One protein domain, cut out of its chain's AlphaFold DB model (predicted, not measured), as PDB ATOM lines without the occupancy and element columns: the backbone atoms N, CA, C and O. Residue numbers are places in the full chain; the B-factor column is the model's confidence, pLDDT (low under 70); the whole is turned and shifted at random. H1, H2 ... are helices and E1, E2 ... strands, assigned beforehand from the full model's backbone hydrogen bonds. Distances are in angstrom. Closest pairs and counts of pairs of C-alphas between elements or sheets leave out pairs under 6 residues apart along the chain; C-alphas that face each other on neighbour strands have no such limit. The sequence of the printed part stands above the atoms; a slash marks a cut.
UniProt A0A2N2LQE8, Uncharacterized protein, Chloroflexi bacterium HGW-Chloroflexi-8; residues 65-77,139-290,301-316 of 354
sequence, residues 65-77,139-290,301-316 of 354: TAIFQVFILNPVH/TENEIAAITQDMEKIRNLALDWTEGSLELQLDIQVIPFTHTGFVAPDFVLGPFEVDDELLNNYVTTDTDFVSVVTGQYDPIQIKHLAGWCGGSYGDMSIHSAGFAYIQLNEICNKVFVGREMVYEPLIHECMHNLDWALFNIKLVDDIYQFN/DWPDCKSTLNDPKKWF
ATOM      1  N   THR A  65      62.033  83.689  30.304       83.62
ATOM      2  CA  THR A  65      61.388  84.617  29.390       83.62
ATOM      3  C   THR A  65      61.907  85.999  29.707       83.62
ATOM      4  O   THR A  65      61.889  86.388  30.874       83.62
ATOM      5  N   ALA A  66      62.376  86.706  28.684       83.44
ATOM      6  CA  ALA A  66      62.967  88.019  28.856       83.44
ATOM      7  C   ALA A  66      62.324  89.043  27.920       83.44
ATOM      8  O   ALA A  66      62.098  88.755  26.744       83.44
ATOM      9  N   ILE A  67      61.993  90.217  28.450       89.38
ATOM     10  CA  ILE A  67      61.322  91.286  27.712       89.38
ATOM     11  C   ILE A  67      62.369  92.071  26.932       89.38
ATOM     12  O   ILE A  67      63.244  92.711  27.517       89.38
ATOM     13  N   PHE A  68      62.257  92.032  25.607       90.38
ATOM     14  CA  PHE A  68      63.157  92.721  24.699       90.38
ATOM     15  C   PHE A  68      62.401  93.807  23.934       90.38
ATOM     16  O   PHE A  68      61.628  93.523  23.016       90.38
ATOM     17  N   GLN A  69      62.632  95.060  24.313       91.62
ATOM     18  CA  GLN A  69      62.049  96.214  23.641       91.62
ATOM     19  C   GLN A  69      62.962  96.717  22.526       91.62
ATOM     20  O   GLN A  69      64.154  96.942  22.732       91.62
ATOM     21  N   VAL A  70      62.387  96.925  21.345       92.62
ATOM     22  CA  VAL A  70      63.086  97.462  20.179       92.62
ATOM     23  C   VAL A  70      62.420  98.763  19.756       92.62
ATOM     24  O   VAL A  70      61.250  98.775  19.373       92.62
ATOM     25  N   PHE A  71      63.169  99.860  19.780       92.25
ATOM     26  CA  PHE A  71      62.701 101.174  19.356       92.25
ATOM     27  C   PHE A  71      63.341 101.553  18.027       92.25
ATOM     28  O   PHE A  71      64.527 101.856  17.955       92.25
ATOM     29  N   ILE A  72      62.540 101.582  16.969       93.62
ATOM     30  CA  ILE A  72      62.943 102.132  15.679       93.62
ATOM     31  C   ILE A  72      62.617 103.626  15.704       93.62
ATOM     32  O   ILE A  72      61.450 104.019  15.610       93.62
ATOM     33  N   LEU A  73      63.632 104.475  15.856       90.25
ATOM     34  CA  LEU A  73      63.428 105.920  15.883       90.25
ATOM     35  C   LEU A  73      63.271 106.437  14.455       90.25
ATOM     36  O   LEU A  73      64.209 106.386  13.656       90.25
ATOM     37  N   ASN A  74      62.071 106.911  14.126       91.12
ATOM     38  CA  ASN A  74      61.747 107.384  12.788       91.12
ATOM     39  C   ASN A  74      60.518 108.323  12.767       91.12
ATOM     40  O   ASN A  74      59.442 107.915  13.216       91.12
ATOM     41  N   PRO A  75      60.614 109.539  12.192       90.50
ATOM     42  CA  PRO A  75      61.847 110.214  11.778       90.50
ATOM     43  C   PRO A  75      62.691 110.655  12.985       90.50
ATOM     44  O   PRO A  75      62.172 110.816  14.095       90.50
ATOM     45  N   VAL A  76      63.983 110.878  12.745       85.06
ATOM     46  CA  VAL A  76      64.918 111.487  13.698       85.06
ATOM     47  C   VAL A  76      65.260 112.899  13.248       85.06
ATOM     48  O   VAL A  76      65.812 113.100  12.166       85.06
ATOM     49  N   HIS A  77      64.990 113.870  14.117       84.94
ATOM     50  CA  HIS A  77      65.394 115.256  13.926       84.94
ATOM     51  C   HIS A  77      66.504 115.637  14.908       84.94
ATOM     52  O   HIS A  77      66.313 115.577  16.123       84.94
ATOM     53  N   THR A 139      62.719 104.402   5.378       94.44
ATOM     54  CA  THR A 139      61.620 103.957   4.522       94.44
ATOM     55  C   THR A 139      60.827 102.825   5.179       94.44
ATOM     56  O   THR A 139      61.326 102.095   6.034       94.44
ATOM     57  N   GLU A 140      59.587 102.609   4.730       95.31
ATOM     58  CA  GLU A 140      58.757 101.487   5.200       95.31
ATOM     59  C   GLU A 140      59.438 100.122   4.988       95.31
ATOM     60  O   GLU A 140      59.304  99.225   5.819       95.31
ATOM     61  N   ASN A 141      60.210  99.977   3.905       95.44
ATOM     62  CA  ASN A 141      60.947  98.748   3.607       95.44
ATOM     63  C   ASN A 141      62.097  98.510   4.592       95.44
ATOM     64  O   ASN A 141      62.331  97.371   4.985       95.44
ATOM     65  N   GLU A 142      62.806  99.564   4.998       94.25
ATOM     66  CA  GLU A 142      63.878  99.465   5.993       94.25
ATOM     67  C   GLU A 142      63.316  99.105   7.369       94.25
ATOM     68  O   GLU A 142      63.820  98.189   8.013       94.25
ATOM     69  N   ILE A 143      62.211  99.734   7.779       95.88
ATOM     70  CA  ILE A 143      61.516  99.411   9.036       95.88
ATOM     71  C   ILE A 143      61.049  97.949   9.038       95.88
ATOM     72  O   ILE A 143      61.241  97.229  10.023       95.88
ATOM     73  N   ALA A 144      60.459  97.487   7.932       96.31
ATOM     74  CA  ALA A 144      60.026  96.102   7.789       96.31
ATOM     75  C   ALA A 144      61.209  95.120   7.841       96.31
ATOM     76  O   ALA A 144      61.097  94.071   8.474       96.31
ATOM     77  N   ALA A 145      62.342  95.466   7.222       93.69
ATOM     78  CA  ALA A 145      63.551  94.650   7.256       93.69
ATOM     79  C   ALA A 145      64.135  94.546   8.672       93.69
ATOM     80  O   ALA A 145      64.419  93.437   9.113       93.69
ATOM     81  N   ILE A 146      64.232  95.663   9.406       94.56
ATOM     82  CA  ILE A 146      64.667  95.673  10.813       94.56
ATOM     83  C   ILE A 146      63.749  94.778  11.649       94.56
ATOM     84  O   ILE A 146      64.219  93.910  12.377       94.56
ATOM     85  N   THR A 147      62.431  94.941  11.502       95.94
ATOM     86  CA  THR A 147      61.437  94.142  12.234       95.94
ATOM     87  C   THR A 147      61.619  92.648  11.959       95.94
ATOM     88  O   THR A 147      61.655  91.841  12.883       95.94
ATOM     89  N   GLN A 148      61.773  92.271  10.687       95.25
ATOM     90  CA  GLN A 148      61.979  90.881  10.293       95.25
ATOM     91  C   GLN A 148      63.291  90.312  10.848       95.25
ATOM     92  O   GLN A 148      63.328  89.154  11.261       95.25
ATOM     93  N   ASP A 149      64.359  91.102  10.849       92.19
ATOM     94  CA  ASP A 149      65.660  90.683  11.358       92.19
ATOM     95  C   ASP A 149      65.644  90.508  12.884       92.19
ATOM     96  O   ASP A 149      66.125  89.488  13.374       92.19
ATOM     97  N   MET A 150      64.967  91.384  13.632       92.50
ATOM     98  CA  MET A 150      64.757  91.201  15.075       92.50
ATOM     99  C   MET A 150      63.944  89.941  15.394       92.50
ATOM    100  O   MET A 150      64.295  89.173  16.288       92.50
ATOM    101  N   GLU A 151      62.896  89.667  14.618       93.69
ATOM    102  CA  GLU A 151      62.103  88.440  14.742       93.69
ATOM    103  C   GLU A 151      62.942  87.174  14.491       93.69
ATOM    104  O   GLU A 151      62.771  86.169  15.189       93.69
ATOM    105  N   LYS A 152      63.885  87.219  13.538       88.62
ATOM    106  CA  LYS A 152      64.858  86.133  13.331       88.62
ATOM    107  C   LYS A 152      65.782  85.989  14.535       88.62
ATOM    108  O   LYS A 152      65.962  84.865  14.987       88.62
ATOM    109  N   ILE A 153      66.310  87.088  15.079       84.31
ATOM    110  CA  ILE A 153      67.182  87.076  16.267       84.31
ATOM    111  C   ILE A 153      66.475  86.421  17.460       84.31
ATOM    112  O   ILE A 153      67.059  85.557  18.108       84.31
ATOM    113  N   ARG A 154      65.193  86.725  17.711       88.31
ATOM    114  CA  ARG A 154      64.408  86.021  18.746       88.31
ATOM    115  C   ARG A 154      64.359  84.516  18.512       88.31
ATOM    116  O   ARG A 154      64.534  83.750  19.456       88.31
ATOM    117  N   ASN A 155      64.057  84.092  17.287       85.75
ATOM    118  CA  ASN A 155      63.934  82.667  16.981       85.75
ATOM    119  C   ASN A 155      65.292  81.962  17.097       85.75
ATOM    120  O   ASN A 155      65.358  80.869  17.646       85.75
ATOM    121  N   LEU A 156      66.374  82.617  16.665       76.94
ATOM    122  CA  LEU A 156      67.741  82.135  16.837       76.94
ATOM    123  C   LEU A 156      68.096  81.982  18.316       76.94
ATOM    124  O   LEU A 156      68.589  80.931  18.699       76.94
ATOM    125  N   ALA A 157      67.780  82.967  19.159       77.25
ATOM    126  CA  ALA A 157      68.000  82.865  20.600       77.25
ATOM    127  C   ALA A 157      67.235  81.681  21.217       77.25
ATOM    128  O   ALA A 157      67.791  80.952  22.035       77.25
ATOM    129  N   LEU A 158      65.989  81.441  20.800       79.06
ATOM    130  CA  LEU A 158      65.211  80.283  21.251       79.06
ATOM    131  C   LEU A 158      65.838  78.957  20.789       79.06
ATOM    132  O   LEU A 158      65.948  78.023  21.582       79.06
ATOM    133  N   ASP A 159      66.262  78.880  19.528       74.19
ATOM    134  CA  ASP A 159      66.825  77.673  18.919       74.19
ATOM    135  C   ASP A 159      68.212  77.335  19.480       74.19
ATOM    136  O   ASP A 159      68.447  76.200  19.896       74.19
ATOM    137  N   TRP A 160      69.114  78.320  19.555       71.25
ATOM    138  CA  TRP A 160      70.472  78.182  20.100       71.25
ATOM    139  C   TRP A 160      70.496  77.694  21.538       71.25
ATOM    140  O   TRP A 160      71.516  77.206  22.017       71.25
ATOM    141  N   THR A 161      69.374  77.847  22.230       68.88
ATOM    142  CA  THR A 161      69.275  77.585  23.659       68.88
ATOM    143  C   THR A 161      68.298  76.463  23.961       68.88
ATOM    144  O   THR A 161      67.882  76.258  25.104       68.88
ATOM    145  N   GLU A 162      67.929  75.725  22.911       70.88
ATOM    146  CA  GLU A 162      67.064  74.555  22.959       70.88
ATOM    147  C   GLU A 162      65.731  74.838  23.675       70.88
ATOM    148  O   GLU A 162      65.183  74.002  24.394       70.88
ATOM    149  N   GLY A 163      65.193  76.047  23.483       73.06
ATOM    150  CA  GLY A 163      63.929  76.493  24.062       73.06
ATOM    151  C   GLY A 163      64.027  77.075  25.476       73.06
ATOM    152  O   GLY A 163      62.990  77.345  26.089       73.06
ATOM    153  N   SER A 164      65.236  77.261  26.006       71.88
ATOM    154  CA  SER A 164      65.446  77.661  27.402       71.88
ATOM    155  C   SER A 164      65.299  79.164  27.652       71.88
ATOM    156  O   SER A 164      65.038  79.552  28.791       71.88
ATOM    157  N   LEU A 165      65.391  80.002  26.613       76.88
ATOM    158  CA  LEU A 165      65.133  81.444  26.663       76.88
ATOM    159  C   LEU A 165      64.238  81.824  25.510       76.88
ATOM    160  O   LEU A 165      64.530  81.579  24.344       76.88
ATOM    161  N   GLU A 166      63.160  82.493  25.861       86.19
ATOM    162  CA  GLU A 166      62.283  83.142  24.913       86.19
ATOM    163  C   GLU A 166      62.414  84.651  25.076       86.19
ATOM    164  O   GLU A 166      62.129  85.187  26.150       86.19
ATOM    165  N   LEU A 167      62.820  85.338  24.007       87.81
ATOM    166  CA  LEU A 167      62.773  86.797  23.964       87.81
ATOM    167  C   LEU A 167      61.348  87.234  23.605       87.81
ATOM    168  O   LEU A 167      60.836  86.910  22.533       87.81
ATOM    169  N   GLN A 168      60.690  87.969  24.492       91.88
ATOM    170  CA  GLN A 168      59.427  88.637  24.203       91.88
ATOM    171  C   GLN A 168      59.721  89.965  23.524       91.88
ATOM    172  O   GLN A 168      59.988  90.961  24.191       91.88
ATOM    173  N   LEU A 169      59.694  89.950  22.192       93.50
ATOM    174  CA  LEU A 169      59.886  91.152  21.393       93.50
ATOM    175  C   LEU A 169      58.674  92.081  21.489       93.50
ATOM    176  O   LEU A 169      57.545  91.669  21.214       93.50
ATOM    177  N   ASP A 170      58.942  93.344  21.797       94.75
ATOM    178  CA  ASP A 170      58.025  94.468  21.618       94.75
ATOM    179  C   ASP A 170      58.708  95.514  20.733       94.75
ATOM    180  O   ASP A 170      59.671  96.157  21.148       94.75
ATOM    181  N   ILE A 171      58.250  95.639  19.485       95.50
ATOM    182  CA  ILE A 171      58.868  96.501  18.474       95.50
ATOM    183  C   ILE A 171      57.980  97.722  18.257       95.50
ATOM    184  O   ILE A 171      56.827  97.602  17.835       95.50
ATOM    185  N   GLN A 172      58.536  98.906  18.495       94.75
ATOM    186  CA  GLN A 172      57.834 100.177  18.371       94.75
ATOM    187  C   GLN A 172      58.571 101.111  17.414       94.75
ATOM    188  O   GLN A 172      59.793 101.223  17.448       94.75
ATOM    189  N   VAL A 173      57.812 101.817  16.575       94.38
ATOM    190  CA  VAL A 173      58.337 102.901  15.735       94.38
ATOM    191  C   VAL A 173      57.904 104.218  16.356       94.38
ATOM    192  O   VAL A 173      56.702 104.485  16.441       94.38
ATOM    193  N   ILE A 174      58.857 105.035  16.799       90.88
ATOM    194  CA  ILE A 174      58.562 106.298  17.482       90.88
ATOM    195  C   ILE A 174      59.329 107.464  16.844       90.88
ATOM    196  O   ILE A 174      60.504 107.320  16.515       90.88
ATOM    197  N   PRO A 175      58.695 108.635  16.655       87.56
ATOM    198  CA  PRO A 175      59.412 109.822  16.214       87.56
ATOM    199  C   PRO A 175      60.330 110.316  17.332       87.56
ATOM    200  O   PRO A 175      59.949 110.312  18.503       87.56
ATOM    201  N   PHE A 176      61.509 110.816  16.968       81.62
ATOM    202  CA  PHE A 176      62.462 111.348  17.932       81.62
ATOM    203  C   PHE A 176      63.004 112.701  17.484       81.62
ATOM    204  O   PHE A 176      63.461 112.886  16.361       81.62
ATOM    205  N   THR A 177      62.962 113.674  18.386       74.75
ATOM    206  CA  THR A 177      63.712 114.919  18.232       74.75
ATOM    207  C   THR A 177      64.815 114.902  19.264       74.75
ATOM    208  O   THR A 177      64.538 114.993  20.456       74.75
ATOM    209  N   HIS A 178      66.052 114.790  18.803       67.19
ATOM    210  CA  HIS A 178      67.207 114.670  19.671       67.19
ATOM    211  C   HIS A 178      67.389 115.942  20.515       67.19
ATOM    212  O   HIS A 178      67.284 117.067  20.011       67.19
ATOM    213  N   THR A 179      67.607 115.779  21.821       50.84
ATOM    214  CA  THR A 179      67.578 116.860  22.826       50.84
ATOM    215  C   THR A 179      68.949 117.252  23.377       50.84
ATOM    216  O   THR A 179      69.067 118.342  23.956       50.84
ATOM    217  N   GLY A 180      70.005 116.489  23.094       46.72
ATOM    218  CA  GLY A 180      71.379 116.885  23.379       46.72
ATOM    219  C   GLY A 180      72.328 115.709  23.581       46.72
ATOM    220  O   GLY A 180      71.913 114.627  23.963       46.72
ATOM    221  N   PHE A 181      73.605 115.993  23.341       46.47
ATOM    222  CA  PHE A 181      74.760 115.132  23.578       46.47
ATOM    223  C   PHE A 181      75.416 115.472  24.926       46.47
ATOM    224  O   PHE A 181      75.609 116.660  25.216       46.47
ATOM    225  N   VAL A 182      75.833 114.471  25.707       33.81
ATOM    226  CA  VAL A 182      76.818 114.660  26.782       33.81
ATOM    227  C   VAL A 182      77.878 113.562  26.736       33.81
ATOM    228  O   VAL A 182      77.857 112.637  27.528       33.81
ATOM    229  N   ALA A 183      78.908 113.735  25.912       32.31
ATOM    230  CA  ALA A 183      80.196 113.120  26.215       32.31
ATOM    231  C   ALA A 183      81.330 114.129  25.989       32.31
ATOM    232  O   ALA A 183      81.705 114.401  24.851       32.31
ATOM    233  N   PRO A 184      81.900 114.731  27.048       28.28
ATOM    234  CA  PRO A 184      83.126 115.512  26.902       28.28
ATOM    235  C   PRO A 184      84.335 114.655  26.476       28.28
ATOM    236  O   PRO A 184      85.302 115.237  25.995       28.28
ATOM    237  N   ASP A 185      84.265 113.316  26.582       28.75
ATOM    238  CA  ASP A 185      85.429 112.423  26.428       28.75
ATOM    239  C   ASP A 185      85.207 111.152  25.565       28.75
ATOM    240  O   ASP A 185      86.145 110.377  25.400       28.75
ATOM    241  N   PHE A 186      84.028 110.935  24.958       29.66
ATOM    242  CA  PHE A 186      83.771 109.774  24.082       29.66
ATOM    243  C   PHE A 186      83.145 110.195  22.739       29.66
ATOM    244  O   PHE A 186      82.118 110.866  22.701       29.66
ATOM    245  N   VAL A 187      83.771 109.794  21.624       37.19
ATOM    246  CA  VAL A 187      83.233 109.911  20.247       37.19
ATOM    247  C   VAL A 187      82.907 108.511  19.757       37.19
ATOM    248  O   VAL A 187      83.520 107.997  18.832       37.19
ATOM    249  N   LEU A 188      81.985 107.854  20.446       38.84
ATOM    250  CA  LEU A 188      81.503 106.532  20.079       38.84
ATOM    251  C   LEU A 188      79.973 106.625  20.095       38.84
ATOM    252  O   LEU A 188      79.346 106.477  21.136       38.84
ATOM    253  N   GLY A 189      79.398 106.999  18.947       39.78
ATOM    254  CA  GLY A 189      77.948 107.105  18.738       39.78
ATOM    255  C   GLY A 189      77.358 108.512  18.873       39.78
ATOM    256  O   GLY A 189      77.370 109.081  19.960       39.78
ATOM    257  N   PRO A 190      76.772 109.099  17.810       38.53
ATOM    258  CA  PRO A 190      76.208 110.453  17.869       38.53
ATOM    259  C   PRO A 190      74.859 110.595  18.610       38.53
ATOM    260  O   PRO A 190      74.248 111.662  18.528       38.53
ATOM    261  N   PHE A 191      74.350 109.564  19.298       51.25
ATOM    262  CA  PHE A 191      72.965 109.558  19.784       51.25
ATOM    263  C   PHE A 191      72.812 108.753  21.075       51.25
ATOM    264  O   PHE A 191      72.296 107.639  21.072       51.25
ATOM    265  N   GLU A 192      73.174 109.344  22.210       52.34
ATOM    266  CA  GLU A 192      72.486 108.944  23.437       52.34
ATOM    267  C   GLU A 192      71.005 109.273  23.225       52.34
ATOM    268  O   GLU A 192      70.601 110.434  23.082       52.34
ATOM    269  N   VAL A 193      70.189 108.233  23.069       57.44
ATOM    270  CA  VAL A 193      68.748 108.399  23.167       57.44
ATOM    271  C   VAL A 193      68.498 108.807  24.598       57.44
ATOM    272  O   VAL A 193      68.744 108.022  25.502       57.44
ATOM    273  N   ASP A 194      68.063 110.050  24.771       58.38
ATOM    274  CA  ASP A 194      67.723 110.616  26.068       58.38
ATOM    275  C   ASP A 194      66.905 109.595  26.868       58.38
ATOM    276  O   ASP A 194      65.830 109.182  26.412       58.38
ATOM    277  N   ASP A 195      67.408 109.179  28.036       60.59
ATOM    278  CA  ASP A 195      66.692 108.279  28.941       60.59
ATOM    279  C   ASP A 195      65.262 108.788  29.161       60.59
ATOM    280  O   ASP A 195      64.324 107.999  29.232       60.59
ATOM    281  N   GLU A 196      65.042 110.112  29.175       66.00
ATOM    282  CA  GLU A 196      63.710 110.711  29.298       66.00
ATOM    283  C   GLU A 196      62.733 110.289  28.188       66.00
ATOM    284  O   GLU A 196      61.531 110.172  28.454       66.00
ATOM    285  N   LEU A 197      63.208 110.031  26.962       75.00
ATOM    286  CA  LEU A 197      62.372 109.479  25.893       75.00
ATOM    287  C   LEU A 197      61.918 108.065  26.256       75.00
ATOM    288  O   LEU A 197      60.723 107.758  26.186       75.00
ATOM    289  N   LEU A 198      62.876 107.213  26.624       77.00
ATOM    290  CA  LEU A 198      62.668 105.780  26.807       77.00
ATOM    291  C   LEU A 198      62.010 105.444  28.150       77.00
ATOM    292  O   LEU A 198      61.287 104.456  28.219       77.00
ATOM    293  N   ASN A 199      62.120 106.306  29.163       75.50
ATOM    294  CA  ASN A 199      61.507 106.156  30.491       75.50
ATOM    295  C   ASN A 199      59.975 105.979  30.462       75.50
ATOM    296  O   ASN A 199      59.385 105.493  31.424       75.50
ATOM    297  N   ASN A 200      59.296 106.392  29.383       81.31
ATOM    298  CA  ASN A 200      57.851 106.173  29.232       81.31
ATOM    299  C   ASN A 200      57.493 104.765  28.727       81.31
ATOM    300  O   ASN A 200      56.322 104.385  28.767       81.31
ATOM    301  N   TYR A 201      58.476 104.020  28.224       83.56
ATOM    302  CA  TYR A 201      58.297 102.735  27.550       83.56
ATOM    303  C   TYR A 201      59.039 101.602  28.260       83.56
ATOM    304  O   TYR A 201      58.511 100.495  28.361       83.56
ATOM    305  N   VAL A 202      60.239 101.894  28.756       83.62
ATOM    306  CA  VAL A 202      61.104 100.972  29.486       83.62
ATOM    307  C   VAL A 202      60.701 100.969  30.951       83.62
ATOM    308  O   VAL A 202      60.464 102.013  31.554       83.62
ATOM    309  N   THR A 203      60.610  99.781  31.538       83.44
ATOM    310  CA  THR A 203      60.287  99.607  32.958       83.44
ATOM    311  C   THR A 203      61.342  98.734  33.621       83.44
ATOM    312  O   THR A 203      62.186  98.158  32.945       83.44
ATOM    313  N   THR A 204      61.270  98.569  34.942       81.69
ATOM    314  CA  THR A 204      62.134  97.624  35.673       81.69
ATOM    315  C   THR A 204      61.895  96.156  35.305       81.69
ATOM    316  O   THR A 204      62.652  95.298  35.748       81.69
ATOM    317  N   ASP A 205      60.828  95.863  34.557       84.56
ATOM    318  CA  ASP A 205      60.542  94.526  34.033       84.56
ATOM    319  C   ASP A 205      61.159  94.313  32.637       84.56
ATOM    320  O   ASP A 205      61.177  93.186  32.146       84.56
ATOM    321  N   THR A 206      61.653  95.374  31.985       85.75
ATOM    322  CA  THR A 206      62.360  95.274  30.705       85.75
ATOM    323  C   THR A 206      63.761  94.722  30.949       85.75
ATOM    324  O   THR A 206      64.493  95.236  31.790       85.75
ATOM    325  N   ASP A 207      64.153  93.700  30.191       81.12
ATOM    326  CA  ASP A 207      65.475  93.082  30.324       81.12
ATOM    327  C   ASP A 207      66.475  93.668  29.330       81.12
ATOM    328  O   ASP A 207      67.643  93.879  29.664       81.12
ATOM    329  N   PHE A 208      66.002  93.966  28.117       82.38
ATOM    330  CA  PHE A 208      66.836  94.459  27.031       82.38
ATOM    331  C   PHE A 208      66.144  95.571  26.254       82.38
ATOM    332  O   PHE A 208      64.936  95.524  25.993       82.38
ATOM    333  N   VAL A 209      66.949  96.528  25.816       84.69
ATOM    334  CA  VAL A 209      66.561  97.621  24.935       84.69
ATOM    335  C   VAL A 209      67.494  97.633  23.729       84.69
ATOM    336  O   VAL A 209      68.713  97.608  23.875       84.69
ATOM    337  N   SER A 210      66.924  97.682  22.529       87.06
ATOM    338  CA  SER A 210      67.655  97.948  21.292       87.06
ATOM    339  C   SER A 210      67.038  99.158  20.607       87.06
ATOM    340  O   SER A 210      65.831  99.208  20.377       87.06
ATOM    341  N   VAL A 211      67.851 100.157  20.305       86.69
ATOM    342  CA  VAL A 211      67.440 101.338  19.555       86.69
ATOM    343  C   VAL A 211      68.039 101.249  18.164       86.69
ATOM    344  O   VAL A 211      69.245 101.095  18.011       86.69
ATOM    345  N   VAL A 212      67.196 101.426  17.152       88.56
ATOM    346  CA  VAL A 212      67.609 101.456  15.751       88.56
ATOM    347  C   VAL A 212      67.240 102.797  15.131       88.56
ATOM    348  O   VAL A 212      66.092 103.231  15.221       88.56
ATOM    349  N   THR A 213      68.185 103.455  14.464       85.88
ATOM    350  CA  THR A 213      67.927 104.686  13.697       85.88
ATOM    351  C   THR A 213      68.505 104.582  12.291       85.88
ATOM    352  O   THR A 213      69.284 103.683  11.997       85.88
ATOM    353  N   GLY A 214      68.143 105.504  11.398       83.25
ATOM    354  CA  GLY A 214      68.899 105.710  10.159       83.25
ATOM    355  C   GLY A 214      70.125 106.600  10.379       83.25
ATOM    356  O   GLY A 214      70.296 107.180  11.455       83.25
ATOM    357  N   GLN A 215      70.932 106.765   9.330       79.00
ATOM    358  CA  GLN A 215      72.026 107.748   9.287       79.00
ATOM    359  C   GLN A 215      71.910 108.777   8.153       79.00
ATOM    360  O   GLN A 215      72.591 109.800   8.170       79.00
ATOM    361  N   TYR A 216      71.068 108.510   7.154       81.88
ATOM    362  CA  TYR A 216      70.975 109.313   5.940       81.88
ATOM    363  C   TYR A 216      69.824 110.318   6.011       81.88
ATOM    364  O   TYR A 216      68.678 109.961   6.292       81.88
ATOM    365  N   ASP A 217      70.131 111.579   5.717       83.62
ATOM    366  CA  ASP A 217      69.149 112.630   5.476       83.62
ATOM    367  C   ASP A 217      68.885 112.744   3.961       83.62
ATOM    368  O   ASP A 217      69.735 113.262   3.220       83.62
ATOM    369  N   PRO A 218      67.704 112.312   3.477       84.06
ATOM    370  CA  PRO A 218      67.366 112.353   2.058       84.06
ATOM    371  C   PRO A 218      67.061 113.762   1.531       84.06
ATOM    372  O   PRO A 218      67.067 113.963   0.316       84.06
ATOM    373  N   ILE A 219      66.781 114.735   2.403       86.94
ATOM    374  CA  ILE A 219      66.498 116.125   2.023       86.94
ATOM    375  C   ILE A 219      67.806 116.854   1.729       86.94
ATOM    376  O   ILE A 219      67.909 117.582   0.741       86.94
ATOM    377  N   GLN A 220      68.807 116.657   2.584       82.25
ATOM    378  CA  GLN A 220      70.113 117.299   2.445       82.25
ATOM    379  C   GLN A 220      71.117 116.479   1.640       82.25
ATOM    380  O   GLN A 220      72.137 117.038   1.236       82.25
ATOM    381  N   ILE A 221      70.830 115.197   1.387       83.94
ATOM    382  CA  ILE A 221      71.737 114.251   0.725       83.94
ATOM    383  C   ILE A 221      73.045 114.168   1.523       83.94
ATOM    384  O   ILE A 221      74.141 114.416   1.017       83.94
ATOM    385  N   LYS A 222      72.912 113.908   2.827       75.00
ATOM    386  CA  LYS A 222      74.033 113.853   3.770       75.00
ATOM    387  C   LYS A 222      73.906 112.649   4.686       75.00
ATOM    388  O   LYS A 222      72.814 112.329   5.141       75.00
ATOM    389  N   HIS A 223      75.047 112.051   4.992       71.12
ATOM    390  CA  HIS A 223      75.171 110.997   5.986       71.12
ATOM    391  C   HIS A 223      75.670 111.608   7.290       71.12
ATOM    392  O   HIS A 223      76.572 112.455   7.282       71.12
ATOM    393  N   LEU A 224      75.056 111.199   8.394       69.06
ATOM    394  CA  LEU A 224      75.725 111.217   9.680       69.06
ATOM    395  C   LEU A 224      76.697 110.043   9.744       69.06
ATOM    396  O   LEU A 224      76.542 109.058   9.027       69.06
ATOM    397  N   ALA A 225      77.674 110.177  10.630       61.72
ATOM    398  CA  ALA A 225      78.520 109.084  11.067       61.72
ATOM    399  C   ALA A 225      77.688 107.825  11.354       61.72
ATOM    400  O   ALA A 225      76.765 107.891  12.171       61.72
ATOM    401  N   GLY A 226      78.022 106.713  10.698       60.19
ATOM    402  CA  GLY A 226      77.516 105.396  11.055       60.19
ATOM    403  C   GLY A 226      78.181 104.886  12.323       60.19
ATOM    404  O   GLY A 226      79.404 104.945  12.456       60.19
ATOM    405  N   TRP A 227      77.365 104.413  13.256       64.06
ATOM    406  CA  TRP A 227      77.808 103.844  14.515       64.06
ATOM    407  C   TRP A 227      76.864 102.732  14.967       64.06
ATOM    408  O   TRP A 227      75.641 102.827  14.823       64.06
ATOM    409  N   CYS A 228      77.437 101.703  15.574       63.81
ATOM    410  CA  CYS A 228      76.719 100.784  16.437       63.81
ATOM    411  C   CYS A 228      77.525 100.577  17.722       63.81
ATOM    412  O   CYS A 228      78.745 100.736  17.733       63.81
ATOM    413  N   GLY A 229      76.823 100.329  18.820       62.66
ATOM    414  CA  GLY A 229      77.447 100.015  20.096       62.66
ATOM    415  C   GLY A 229      76.421  99.800  21.199       62.66
ATOM    416  O   GLY A 229      75.331 100.377  21.176       62.66
ATOM    417  N   GLY A 230      76.783  98.986  22.184       57.94
ATOM    418  CA  GLY A 230      76.035  98.794  23.421       57.94
ATOM    419  C   GLY A 230      76.636  99.550  24.601       57.94
ATOM    420  O   GLY A 230      77.845  99.780  24.665       57.94
ATOM    421  N   SER A 231      75.792  99.928  25.561       52.16
ATOM    422  CA  SER A 231      76.270 100.334  26.878       52.16
ATOM    423  C   SER A 231      76.352  99.115  27.794       52.16
ATOM    424  O   SER A 231      75.347  98.516  28.175       52.16
ATOM    425  N   TYR A 232      77.581  98.766  28.171       50.44
ATOM    426  CA  TYR A 232      77.882  97.718  29.143       50.44
ATOM    427  C   TYR A 232      78.118  98.372  30.515       50.44
ATOM    428  O   TYR A 232      78.944  99.276  30.632       50.44
ATOM    429  N   GLY A 233      77.404  97.954  31.568       48.06
ATOM    430  CA  GLY A 233      77.629  98.457  32.937       48.06
ATOM    431  C   GLY A 233      76.630  99.506  33.449       48.06
ATOM    432  O   GLY A 233      75.423  99.401  33.235       48.06
ATOM    433  N   ASP A 234      77.143 100.518  34.166       37.78
ATOM    434  CA  ASP A 234      76.396 101.575  34.890       37.78
ATOM    435  C   ASP A 234      75.517 102.486  33.995       37.78
ATOM    436  O   ASP A 234      74.827 103.374  34.494       37.78
ATOM    437  N   MET A 235      75.516 102.258  32.680       49.91
ATOM    438  CA  MET A 235      74.755 102.978  31.650       49.91
ATOM    439  C   MET A 235      73.547 102.153  31.153       49.91
ATOM    440  O   MET A 235      73.276 102.065  29.955       49.91
ATOM    441  N   SER A 236      72.851 101.493  32.082       60.16
ATOM    442  CA  SER A 236      71.631 100.716  31.825       60.16
ATOM    443  C   SER A 236      70.377 101.569  32.034       60.16
ATOM    444  O   SER A 236      70.288 102.346  32.988       60.16
ATOM    445  N   ILE A 237      69.361 101.391  31.187       65.25
ATOM    446  CA  ILE A 237      68.081 102.100  31.336       65.25
ATOM    447  C   ILE A 237      67.198 101.282  32.267       65.25
ATOM    448  O   ILE A 237      66.745 100.201  31.905       65.25
ATOM    449  N   HIS A 238      66.961 101.773  33.485       70.50
ATOM    450  CA  HIS A 238      66.211 101.033  34.512       70.50
ATOM    451  C   HIS A 238      66.752  99.615  34.776       70.50
ATOM    452  O   HIS A 238      65.980  98.709  35.092       70.50
ATOM    453  N   SER A 239      68.075  99.442  34.680       69.44
ATOM    454  CA  SER A 239      68.763  98.147  34.767       69.44
ATOM    455  C   SER A 239      68.530  97.201  33.585       69.44
ATOM    456  O   SER A 239      68.931  96.048  33.683       69.44
ATOM    457  N   ALA A 240      67.923  97.652  32.485       74.69
ATOM    458  CA  ALA A 240      67.899  96.916  31.225       74.69
ATOM    459  C   ALA A 240      69.216  97.131  30.470       74.69
ATOM    460  O   ALA A 240      69.730  98.254  30.410       74.69
ATOM    461  N   GLY A 241      69.746  96.068  29.866       75.06
ATOM    462  CA  GLY A 241      70.890  96.197  28.969       75.06
ATOM    463  C   GLY A 241      70.501  96.961  27.696       75.06
ATOM    464  O   GLY A 241      69.362  96.848  27.226       75.06
ATOM    465  N   PHE A 242      71.415  97.742  27.117       78.00
ATOM    466  CA  PHE A 242      71.102  98.669  26.027       78.00
ATOM    467  C   PHE A 242      72.047  98.518  24.831       78.00
ATOM    468  O   PHE A 242      73.266  98.473  24.979       78.00
ATOM    469  N   ALA A 243      71.457  98.480  23.636       78.75
ATOM    470  CA  ALA A 243      72.140  98.463  22.349       78.75
ATOM    471  C   ALA A 243      71.635  99.600  21.455       78.75
ATOM    472  O   ALA A 243      70.431  99.854  21.383       78.75
ATOM    473  N   TYR A 244      72.545 100.238  20.726       78.25
ATOM    474  CA  TYR A 244      72.246 101.284  19.759       78.25
ATOM    475  C   TYR A 244      72.822 100.932  18.385       78.25
ATOM    476  O   TYR A 244      74.003 100.618  18.255       78.25
ATOM    477  N   ILE A 245      71.989 100.999  17.346       80.56
ATOM    478  CA  ILE A 245      72.339 100.615  15.978       80.56
ATOM    479  C   ILE A 245      71.898 101.699  14.993       80.56
ATOM    480  O   ILE A 245      70.721 102.059  14.929       80.56
ATOM    481  N   GLN A 246      72.813 102.161  14.142       78.81
ATOM    482  CA  GLN A 246      72.460 102.941  12.958       78.81
ATOM    483  C   GLN A 246      72.445 102.068  11.714       78.81
ATOM    484  O   GLN A 246      73.483 101.581  11.266       78.81
ATOM    485  N   LEU A 247      71.266 101.932  11.111       83.06
ATOM    486  CA  LEU A 247      71.126 101.311   9.806       83.06
ATOM    487  C   LEU A 247      71.872 102.142   8.757       83.06
ATOM    488  O   LEU A 247      71.603 103.334   8.573       83.06
ATOM    489  N   ASN A 248      72.775 101.472   8.053       73.19
ATOM    490  CA  ASN A 248      73.593 102.030   6.990       73.19
ATOM    491  C   ASN A 248      73.849 100.994   5.884       73.19
ATOM    492  O   ASN A 248      73.716  99.788   6.104       73.19
ATOM    493  N   GLU A 249      74.217 101.461   4.690       69.88
ATOM    494  CA  GLU A 249      74.499 100.595   3.540       69.88
ATOM    495  C   GLU A 249      75.896  99.948   3.527       69.88
ATOM    496  O   GLU A 249      76.176  99.150   2.631       69.88
ATOM    497  N   ILE A 250      76.777 100.302   4.466       59.41
ATOM    498  CA  ILE A 250      78.178  99.852   4.494       59.41
ATOM    499  C   ILE A 250      78.326  98.544   5.256       59.41
ATOM    500  O   ILE A 250      79.065  97.652   4.826       59.41
ATOM    501  N   CYS A 251      77.628  98.432   6.383       63.41
ATOM    502  CA  CYS A 251      77.649  97.230   7.184       63.41
ATOM    503  C   CYS A 251      77.013  96.073   6.420       63.41
ATOM    504  O   CYS A 251      76.047  96.221   5.660       63.41
ATOM    505  N   ASN A 252      77.573  94.891   6.637       60.69
ATOM    506  CA  ASN A 252      77.189  93.719   5.880       60.69
ATOM    507  C   ASN A 252      75.891  93.096   6.391       60.69
ATOM    508  O   ASN A 252      75.331  93.426   7.438       60.69
ATOM    509  N   LYS A 253      75.411  92.134   5.608       62.81
ATOM    510  CA  LYS A 253      74.478  91.124   6.092       62.81
ATOM    511  C   LYS A 253      75.223  89.811   6.234       62.81
ATOM    512  O   LYS A 253      76.000  89.448   5.350       62.81
ATOM    513  N   VAL A 254      74.945  89.092   7.309       58.81
ATOM    514  CA  VAL A 254      75.540  87.788   7.602       58.81
ATOM    515  C   VAL A 254      74.507  86.685   7.449       58.81
ATOM    516  O   VAL A 254      73.303  86.900   7.620       58.81
ATOM    517  N   PHE A 255      74.983  85.493   7.097       59.38
ATOM    518  CA  PHE A 255      74.168  84.289   7.149       59.38
ATOM    519  C   PHE A 255      74.251  83.683   8.542       59.38
ATOM    520  O   PHE A 255      75.334  83.400   9.041       59.38
ATOM    521  N   VAL A 256      73.091  83.429   9.135       55.94
ATOM    522  CA  VAL A 256      72.968  82.713  10.400       55.94
ATOM    523  C   VAL A 256      72.081  81.505  10.146       55.94
ATOM    524  O   VAL A 256      70.872  81.608   9.915       55.94
ATOM    525  N   GLY A 257      72.714  80.335  10.060       61.00
ATOM    526  CA  GLY A 257      72.070  79.141   9.526       61.00
ATOM    527  C   GLY A 257      71.691  79.320   8.050       61.00
ATOM    528  O   GLY A 257      72.548  79.280   7.170       61.00
ATOM    529  N   ARG A 258      70.393  79.465   7.758       63.81
ATOM    530  CA  ARG A 258      69.868  79.696   6.392       63.81
ATOM    531  C   ARG A 258      69.270  81.084   6.196       63.81
ATOM    532  O   ARG A 258      68.828  81.401   5.093       63.81
ATOM    533  N   GLU A 259      69.232  81.877   7.253       59.81
ATOM    534  CA  GLU A 259      68.640  83.202   7.243       59.81
ATOM    535  C   GLU A 259      69.732  84.249   7.043       59.81
ATOM    536  O   GLU A 259      70.846  84.097   7.535       59.81
ATOM    537  N   MET A 260      69.414  85.314   6.311       69.44
ATOM    538  CA  MET A 260      70.286  86.479   6.172       69.44
ATOM    539  C   MET A 260      69.787  87.578   7.108       69.44
ATOM    540  O   MET A 260      68.594  87.891   7.073       69.44
ATOM    541  N   VAL A 261      70.677  88.153   7.911       71.00
ATOM    542  CA  VAL A 261      70.373  89.169   8.931       71.00
ATOM    543  C   VAL A 261      71.349  90.333   8.778       71.00
ATOM    544  O   VAL A 261      72.511  90.113   8.438       71.00
ATOM    545  N   TYR A 262      70.892  91.572   8.977       79.00
ATOM    546  CA  TYR A 262      71.793  92.720   9.066       79.00
ATOM    547  C   TYR A 262      72.728  92.572  10.269       79.00
ATOM    548  O   TYR A 262      72.278  92.404  11.401       79.00
ATOM    549  N   GLU A 263      74.028  92.583   9.993       73.88
ATOM    550  CA  GLU A 263      75.058  92.163  10.939       73.88
ATOM    551  C   GLU A 263      75.086  93.014  12.219       73.88
ATOM    552  O   GLU A 263      74.976  92.413  13.289       73.88
ATOM    553  N   PRO A 264      75.019  94.360  12.165       75.62
ATOM    554  CA  PRO A 264      75.019  95.176  13.379       75.62
ATOM    555  C   PRO A 264      73.838  94.903  14.315       75.62
ATOM    556  O   PRO A 264      73.968  95.025  15.529       75.62
ATOM    557  N   LEU A 265      72.671  94.515  13.777       80.88
ATOM    558  CA  LEU A 265      71.524  94.179  14.626       80.88
ATOM    559  C   LEU A 265      71.810  92.930  15.446       80.88
ATOM    560  O   LEU A 265      71.590  92.939  16.650       80.88
ATOM    561  N   ILE A 266      72.287  91.855  14.816       75.19
ATOM    562  CA  ILE A 266      72.548  90.624  15.560       75.19
ATOM    563  C   ILE A 266      73.767  90.768  16.469       75.19
ATOM    564  O   ILE A 266      73.689  90.339  17.613       75.19
ATOM    565  N   HIS A 267      74.825  91.427  16.001       73.31
ATOM    566  CA  HIS A 267      76.049  91.680  16.755       73.31
ATOM    567  C   HIS A 267      75.759  92.379  18.091       73.31
ATOM    568  O   HIS A 267      75.965  91.804  19.160       73.31
ATOM    569  N   GLU A 268      75.159  93.572  18.049       74.94
ATOM    570  CA  GLU A 268      74.902  94.352  19.265       74.94
ATOM    571  C   GLU A 268      73.843  93.702  20.162       74.94
ATOM    572  O   GLU A 268      73.916  93.778  21.389       74.94
ATOM    573  N   CYS A 269      72.857  93.013  19.575       77.31
ATOM    574  CA  CYS A 269      71.895  92.252  20.369       77.31
ATOM    575  C   CYS A 269      72.580  91.127  21.143       77.31
ATOM    576  O   CYS A 269      72.226  90.898  22.296       77.31
ATOM    577  N   MET A 270      73.546  90.437  20.535       73.88
ATOM    578  CA  MET A 270      74.262  89.333  21.169       73.88
ATOM    579  C   MET A 270      75.130  89.796  22.332       73.88
ATOM    580  O   MET A 270      75.057  89.192  23.404       73.88
ATOM    581  N   HIS A 271      75.868  90.891  22.166       70.75
ATOM    582  CA  HIS A 271      76.601  91.481  23.282       70.75
ATOM    583  C   HIS A 271      75.663  91.982  24.383       70.75
ATOM    584  O   HIS A 271      75.902  91.782  25.568       70.75
ATOM    585  N   ASN A 272      74.540  92.599  24.037       73.00
ATOM    586  CA  ASN A 272      73.605  93.032  25.066       73.00
ATOM    587  C   ASN A 272      73.002  91.832  25.835       73.00
ATOM    588  O   ASN A 272      72.923  91.840  27.063       73.00
ATOM    589  N   LEU A 273      72.634  90.767  25.114       73.81
ATOM    590  CA  LEU A 273      72.085  89.531  25.676       73.81
ATOM    591  C   LEU A 273      73.047  88.867  26.663       73.81
ATOM    592  O   LEU A 273      72.633  88.556  27.779       73.81
ATOM    593  N   ASP A 274      74.306  88.656  26.279       69.19
ATOM    594  CA  ASP A 274      75.287  87.993  27.147       69.19
ATOM    595  C   ASP A 274      75.597  88.837  28.399       69.19
ATOM    596  O   ASP A 274      75.515  88.329  29.523       69.19
ATOM    597  N   TRP A 275      75.766  90.159  28.249       66.69
ATOM    598  CA  TRP A 275      76.055  91.048  29.379       66.69
ATOM    599  C   TRP A 275      74.940  91.014  30.422       66.69
ATOM    600  O   TRP A 275      75.195  90.891  31.625       66.69
ATOM    601  N   ALA A 276      73.693  91.125  29.969       66.81
ATOM    602  CA  ALA A 276      72.531  91.174  30.841       66.81
ATOM    603  C   ALA A 276      72.197  89.802  31.448       66.81
ATOM    604  O   ALA A 276      71.806  89.723  32.617       66.81
ATOM    605  N   LEU A 277      72.404  88.701  30.718       69.31
ATOM    606  CA  LEU A 277      72.262  87.361  31.288       69.31
ATOM    607  C   LEU A 277      73.238  87.154  32.453       69.31
ATOM    608  O   LEU A 277      72.809  86.725  33.529       69.31
ATOM    609  N   PHE A 278      74.501  87.543  32.287       65.62
ATOM    610  CA  PHE A 278      75.497  87.431  33.347       65.62
ATOM    611  C   PHE A 278      75.228  88.397  34.511       65.62
ATOM    612  O   PHE A 278      75.044  87.973  35.654       65.62
ATOM    613  N   ASN A 279      75.143  89.701  34.236       60.88
ATOM    614  CA  ASN A 279      75.144  90.731  35.279       60.88
ATOM    615  C   ASN A 279      73.775  90.966  35.935       60.88
ATOM    616  O   ASN A 279      73.720  91.333  37.110       60.88
ATOM    617  N   ILE A 280      72.668  90.756  35.213       64.00
ATOM    618  CA  ILE A 280      71.310  91.008  35.731       64.00
ATOM    619  C   ILE A 280      70.645  89.703  36.162       64.00
ATOM    620  O   ILE A 280      70.024  89.640  37.226       64.00
ATOM    621  N   LYS A 281      70.755  88.651  35.343       65.06
ATOM    622  CA  LYS A 281      70.076  87.370  35.600       65.06
ATOM    623  C   LYS A 281      70.942  86.342  36.329       65.06
ATOM    624  O   LYS A 281      70.391  85.328  36.757       65.06
ATOM    625  N   LEU A 282      72.232  86.626  36.542       65.00
ATOM    626  CA  LEU A 282      73.192  85.736  37.214       65.00
ATOM    627  C   LEU A 282      73.281  84.363  36.537       65.00
ATOM    628  O   LEU A 282      73.321  83.320  37.195       65.00
ATOM    629  N   VAL A 283      73.224  84.376  35.212       63.38
ATOM    630  CA  VAL A 283      73.407  83.208  34.361       63.38
ATOM    631  C   VAL A 283      74.898  83.080  34.070       63.38
ATOM    632  O   VAL A 283      75.522  84.044  33.643       63.38
ATOM    633  N   ASP A 284      75.474  81.907  34.334       56.38
ATOM    634  CA  ASP A 284      76.917  81.708  34.205       56.38
ATOM    635  C   ASP A 284      77.343  81.784  32.730       56.38
ATOM    636  O   ASP A 284      76.845  81.033  31.880       56.38
ATOM    637  N   ASP A 285      78.327  82.631  32.455       56.50
ATOM    638  CA  ASP A 285      79.060  82.645  31.195       56.50
ATOM    639  C   ASP A 285      80.062  81.481  31.185       56.50
ATOM    640  O   ASP A 285      80.910  81.315  32.072       56.50
ATOM    641  N   ILE A 286      79.956  80.617  30.177       50.41
ATOM    642  CA  ILE A 286      80.750  79.387  30.108       50.41
ATOM    643  C   ILE A 286      82.182  79.582  29.646       50.41
ATOM    644  O   ILE A 286      82.985  78.646  29.754       50.41
ATOM    645  N   TYR A 287      82.510  80.754  29.117       50.19
ATOM    646  CA  TYR A 287      83.848  81.041  28.630       50.19
ATOM    647  C   TYR A 287      84.627  81.967  29.565       50.19
ATOM    648  O   TYR A 287      85.848  82.033  29.416       50.19
ATOM    649  N   GLN A 288      83.983  82.546  30.594       48.28
ATOM    650  CA  GLN A 288      84.585  83.513  31.531       48.28
ATOM    651  C   GLN A 288      85.873  83.005  32.185       48.28
ATOM    652  O   GLN A 288      86.790  83.774  32.467       48.28
ATOM    653  N   PHE A 289      85.982  81.687  32.374       46.09
ATOM    654  CA  PHE A 289      87.133  81.045  33.013       46.09
ATOM    655  C   PHE A 289      87.868  80.022  32.124       46.09
ATOM    656  O   PHE A 289      88.804  79.378  32.591       46.09
ATOM    657  N   ASN A 290      87.490  79.872  30.846       48.69
ATOM    658  CA  ASN A 290      88.129  78.953  29.883       48.69
ATOM    659  C   ASN A 290      89.197  79.655  29.015       48.69
ATOM    660  O   ASN A 290      89.404  79.328  27.846       48.69
ATOM    661  N   ASP A 301      84.839  76.293  16.942       35.62
ATOM    662  CA  ASP A 301      84.242  76.076  18.281       35.62
ATOM    663  C   ASP A 301      83.456  77.277  18.866       35.62
ATOM    664  O   ASP A 301      83.160  77.321  20.064       35.62
ATOM    665  N   TRP A 302      83.077  78.255  18.041       36.94
ATOM    666  CA  TRP A 302      82.110  79.305  18.412       36.94
ATOM    667  C   TRP A 302      80.715  78.894  17.976       36.94
ATOM    668  O   TRP A 302      80.589  78.404  16.856       36.94
ATOM    669  N   PRO A 303      79.689  79.123  18.819       37.78
ATOM    670  CA  PRO A 303      78.722  78.082  19.145       37.78
ATOM    671  C   PRO A 303      78.304  77.383  17.860       37.78
ATOM    672  O   PRO A 303      77.454  77.868  17.108       37.78
ATOM    673  N   ASP A 304      78.980  76.263  17.583       30.44
ATOM    674  CA  ASP A 304      78.632  75.416  16.461       30.44
ATOM    675  C   ASP A 304      77.126  75.212  16.630       30.44
ATOM    676  O   ASP A 304      76.649  74.983  17.750       30.44
ATOM    677  N   CYS A 305      76.339  75.294  15.562       31.08
ATOM    678  CA  CYS A 305      74.900  74.993  15.589       31.08
ATOM    679  C   CYS A 305      74.616  73.507  15.968       31.08
ATOM    680  O   CYS A 305      73.597  72.929  15.596       31.08
ATOM    681  N   LYS A 306      75.580  72.872  16.646       32.28
ATOM    682  CA  LYS A 306      75.764  71.508  17.120       32.28
ATOM    683  C   LYS A 306      76.350  71.460  18.544       32.28
ATOM    684  O   LYS A 306      76.692  70.367  18.998       32.28
ATOM    685  N   SER A 307      76.522  72.600  19.225       37.44
ATOM    686  CA  SER A 307      76.976  72.664  20.614       37.44
ATOM    687  C   SER A 307      76.094  71.760  21.472       37.44
ATOM    688  O   SER A 307      74.899  71.980  21.612       37.44
ATOM    689  N   THR A 308      76.690  70.705  22.024       39.28
ATOM    690  CA  THR A 308      76.022  69.740  22.913       39.28
ATOM    691  C   THR A 308      76.157  70.171  24.371       39.28
ATOM    692  O   THR A 308      76.367  69.342  25.265       39.28
ATOM    693  N   LEU A 309      76.096  71.482  24.630       46.66
ATOM    694  CA  LEU A 309      76.071  72.007  25.988       46.66
ATOM    695  C   LEU A 309      74.775  71.550  26.655       46.66
ATOM    696  O   LEU A 309      73.733  72.180  26.568       46.66
ATOM    697  N   ASN A 310      74.862  70.422  27.356       47.25
ATOM    698  CA  ASN A 310      73.742  69.772  28.037       47.25
ATOM    699  C   ASN A 310      73.190  70.577  29.232       47.25
ATOM    700  O   ASN A 310      72.370  70.054  29.988       47.25
ATOM    701  N   ASP A 311      73.669  71.803  29.442       53.00
ATOM    702  CA  ASP A 311      73.274  72.719  30.504       53.00
ATOM    703  C   ASP A 311      72.893  74.059  29.854       53.00
ATOM    704  O   ASP A 311      73.758  74.732  29.319       53.00
ATOM    705  N   PRO A 312      71.618  74.453  29.863       49.59
ATOM    706  CA  PRO A 312      71.119  75.728  29.399       49.59
ATOM    707  C   PRO A 312      70.983  76.731  30.550       49.59
ATOM    708  O   PRO A 312      70.178  77.649  30.477       49.59
ATOM    709  N   LYS A 313      71.710  76.573  31.662       51.94
ATOM    710  CA  LYS A 313      72.058  77.705  32.547       51.94
ATOM    711  C   LYS A 313      73.356  78.391  32.129       51.94
ATOM    712  O   LYS A 313      73.848  79.262  32.832       51.94
ATOM    713  N   LYS A 314      73.894  77.960  30.999       55.44
ATOM    714  CA  LYS A 314      75.208  78.257  30.473       55.44
ATOM    715  C   LYS A 314      75.014  78.842  29.077       55.44
ATOM    716  O   LYS A 314      74.536  78.134  28.194       55.44
ATOM    717  N   TRP A 315      75.275  80.135  28.920       51.09
ATOM    718  CA  TRP A 315      74.863  80.907  27.744       51.09
ATOM    719  C   TRP A 315      76.059  81.637  27.153       51.09
ATOM    720  O   TRP A 315      76.813  82.225  27.911       51.09
ATOM    721  N   PHE A 316      76.176  81.565  25.821       52.25
ATOM    722  CA  PHE A 316      77.029  82.382  24.943       52.25
ATOM    723  C   PHE A 316      78.507  82.547  25.333       52.25
ATOM    724  O   PHE A 316      79.003  81.864  26.220       52.25
TER     725      PHE A 316
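What this domain is: This is residues 65 to 77, 139 to 290 and 301 to 316 of the 354 residues of an uncharacterized protein of Chloroflexi bacterium HGW-Chloroflexi-8 (UniProt A0A2N2LQE8). A twisted sheet of five strands is covered on one face by two long helices, H1 and H3, making two layers, while a small hairpin, E6 and E7, packs with E7 on H1 and leads straight into H3. A loop, residues 215 to 227, reaches out at one end of the longest axis, and the stretch of residues 301 to 316 lies at the other end. The printed part has 181 residues with three named helices and seven named strands, in the order E1 H1 E2 H2 E3 E4 E5 E6 E7 H3. The mixed sheet has the order E2 E1 E3 E5 E4, and the class is mixed, helices and strands. The whole is compact, with a radius of gyration of the C-alphas of 16.6 A, yet elongated, spanning 53 by 35 by 29 A.

How they stand to each other: E1, residues 65 to 77, is parallel to the edge strand E2, residues 165 to 177, at 18 degrees, with N 70 and O 170 2.8 A apart. Both strands bend by 55 degrees, at residues 74 and 174. E3, residues 208 to 214, is parallel to E1 at 23 degrees, with N 71 and O 210 2.8 A apart. E5, residues 241 to 247, is parallel to E3 at 17 degrees, with N 211 and O 243 2.8 A apart. E4, residues 228 to 231, the other edge strand, forms an antiparallel hairpin with E5, with N 229 and O 244 2.9 A apart. H1, residues 140 to 160, lies over E1 and E3 at a height over the sheet of 7.9 A, and runs along the strands. H3, residues 263 to 279, is on the same face, over E5 and E3 at a height of 6.8 A; its closest C-alphas to E5 are those of Ala 276 and Gly 241, 5.6 A. Residues 146 to 153 of H1 touch residues 265 to 266 of H3, the closest C-alphas being those of Ile 153 and Ile 266, 6.5 A, at a steep tilt of 44 degrees, the same way. H2, residues 195 to 198, only grazes the sheet with residues 197 to 198. E2, H2 and E3 form a split strand-helix-strand unit, two strands running the same way with E1 between them, and its crossover is right-handed. E6, residues 253 to 256, and E7, residues 259 to 262, form an antiparallel hairpin, with N 254 and O 261 2.9 A apart. The closest C-alphas of H1 and E7 are those of Asp 149 and Val 261, 5.5 A. Every O i to N i+4 pair is within hydrogen-bond range in H1 and H3; H2 is too short for one.

Where its parts are: E1 begins at C-alpha 65 (61.388, 84.617, 29.390) and is 34.6 A long; H1 is 30.0 A and E2 34.5 A. E3 is 20.4 A and E5 19.8 A. H3, 24.4 A long, ends at C-alpha 279 (75.144, 90.731, 35.279).

The domain as a whole: The C-alphas farthest apart, of Gln 220 and Asn 310, are 54.1 A apart. Residues 78 to 138 and 291 to 300 are not printed, with C-alpha gaps of 15.2 A and 12.6 A. The links E2 to H2 and E3 to E4 are long. Mean pLDDT of the printed part is 70.1; 80 residues are under 70, among them 178 to 196, 274 to 290 and 301 to 316.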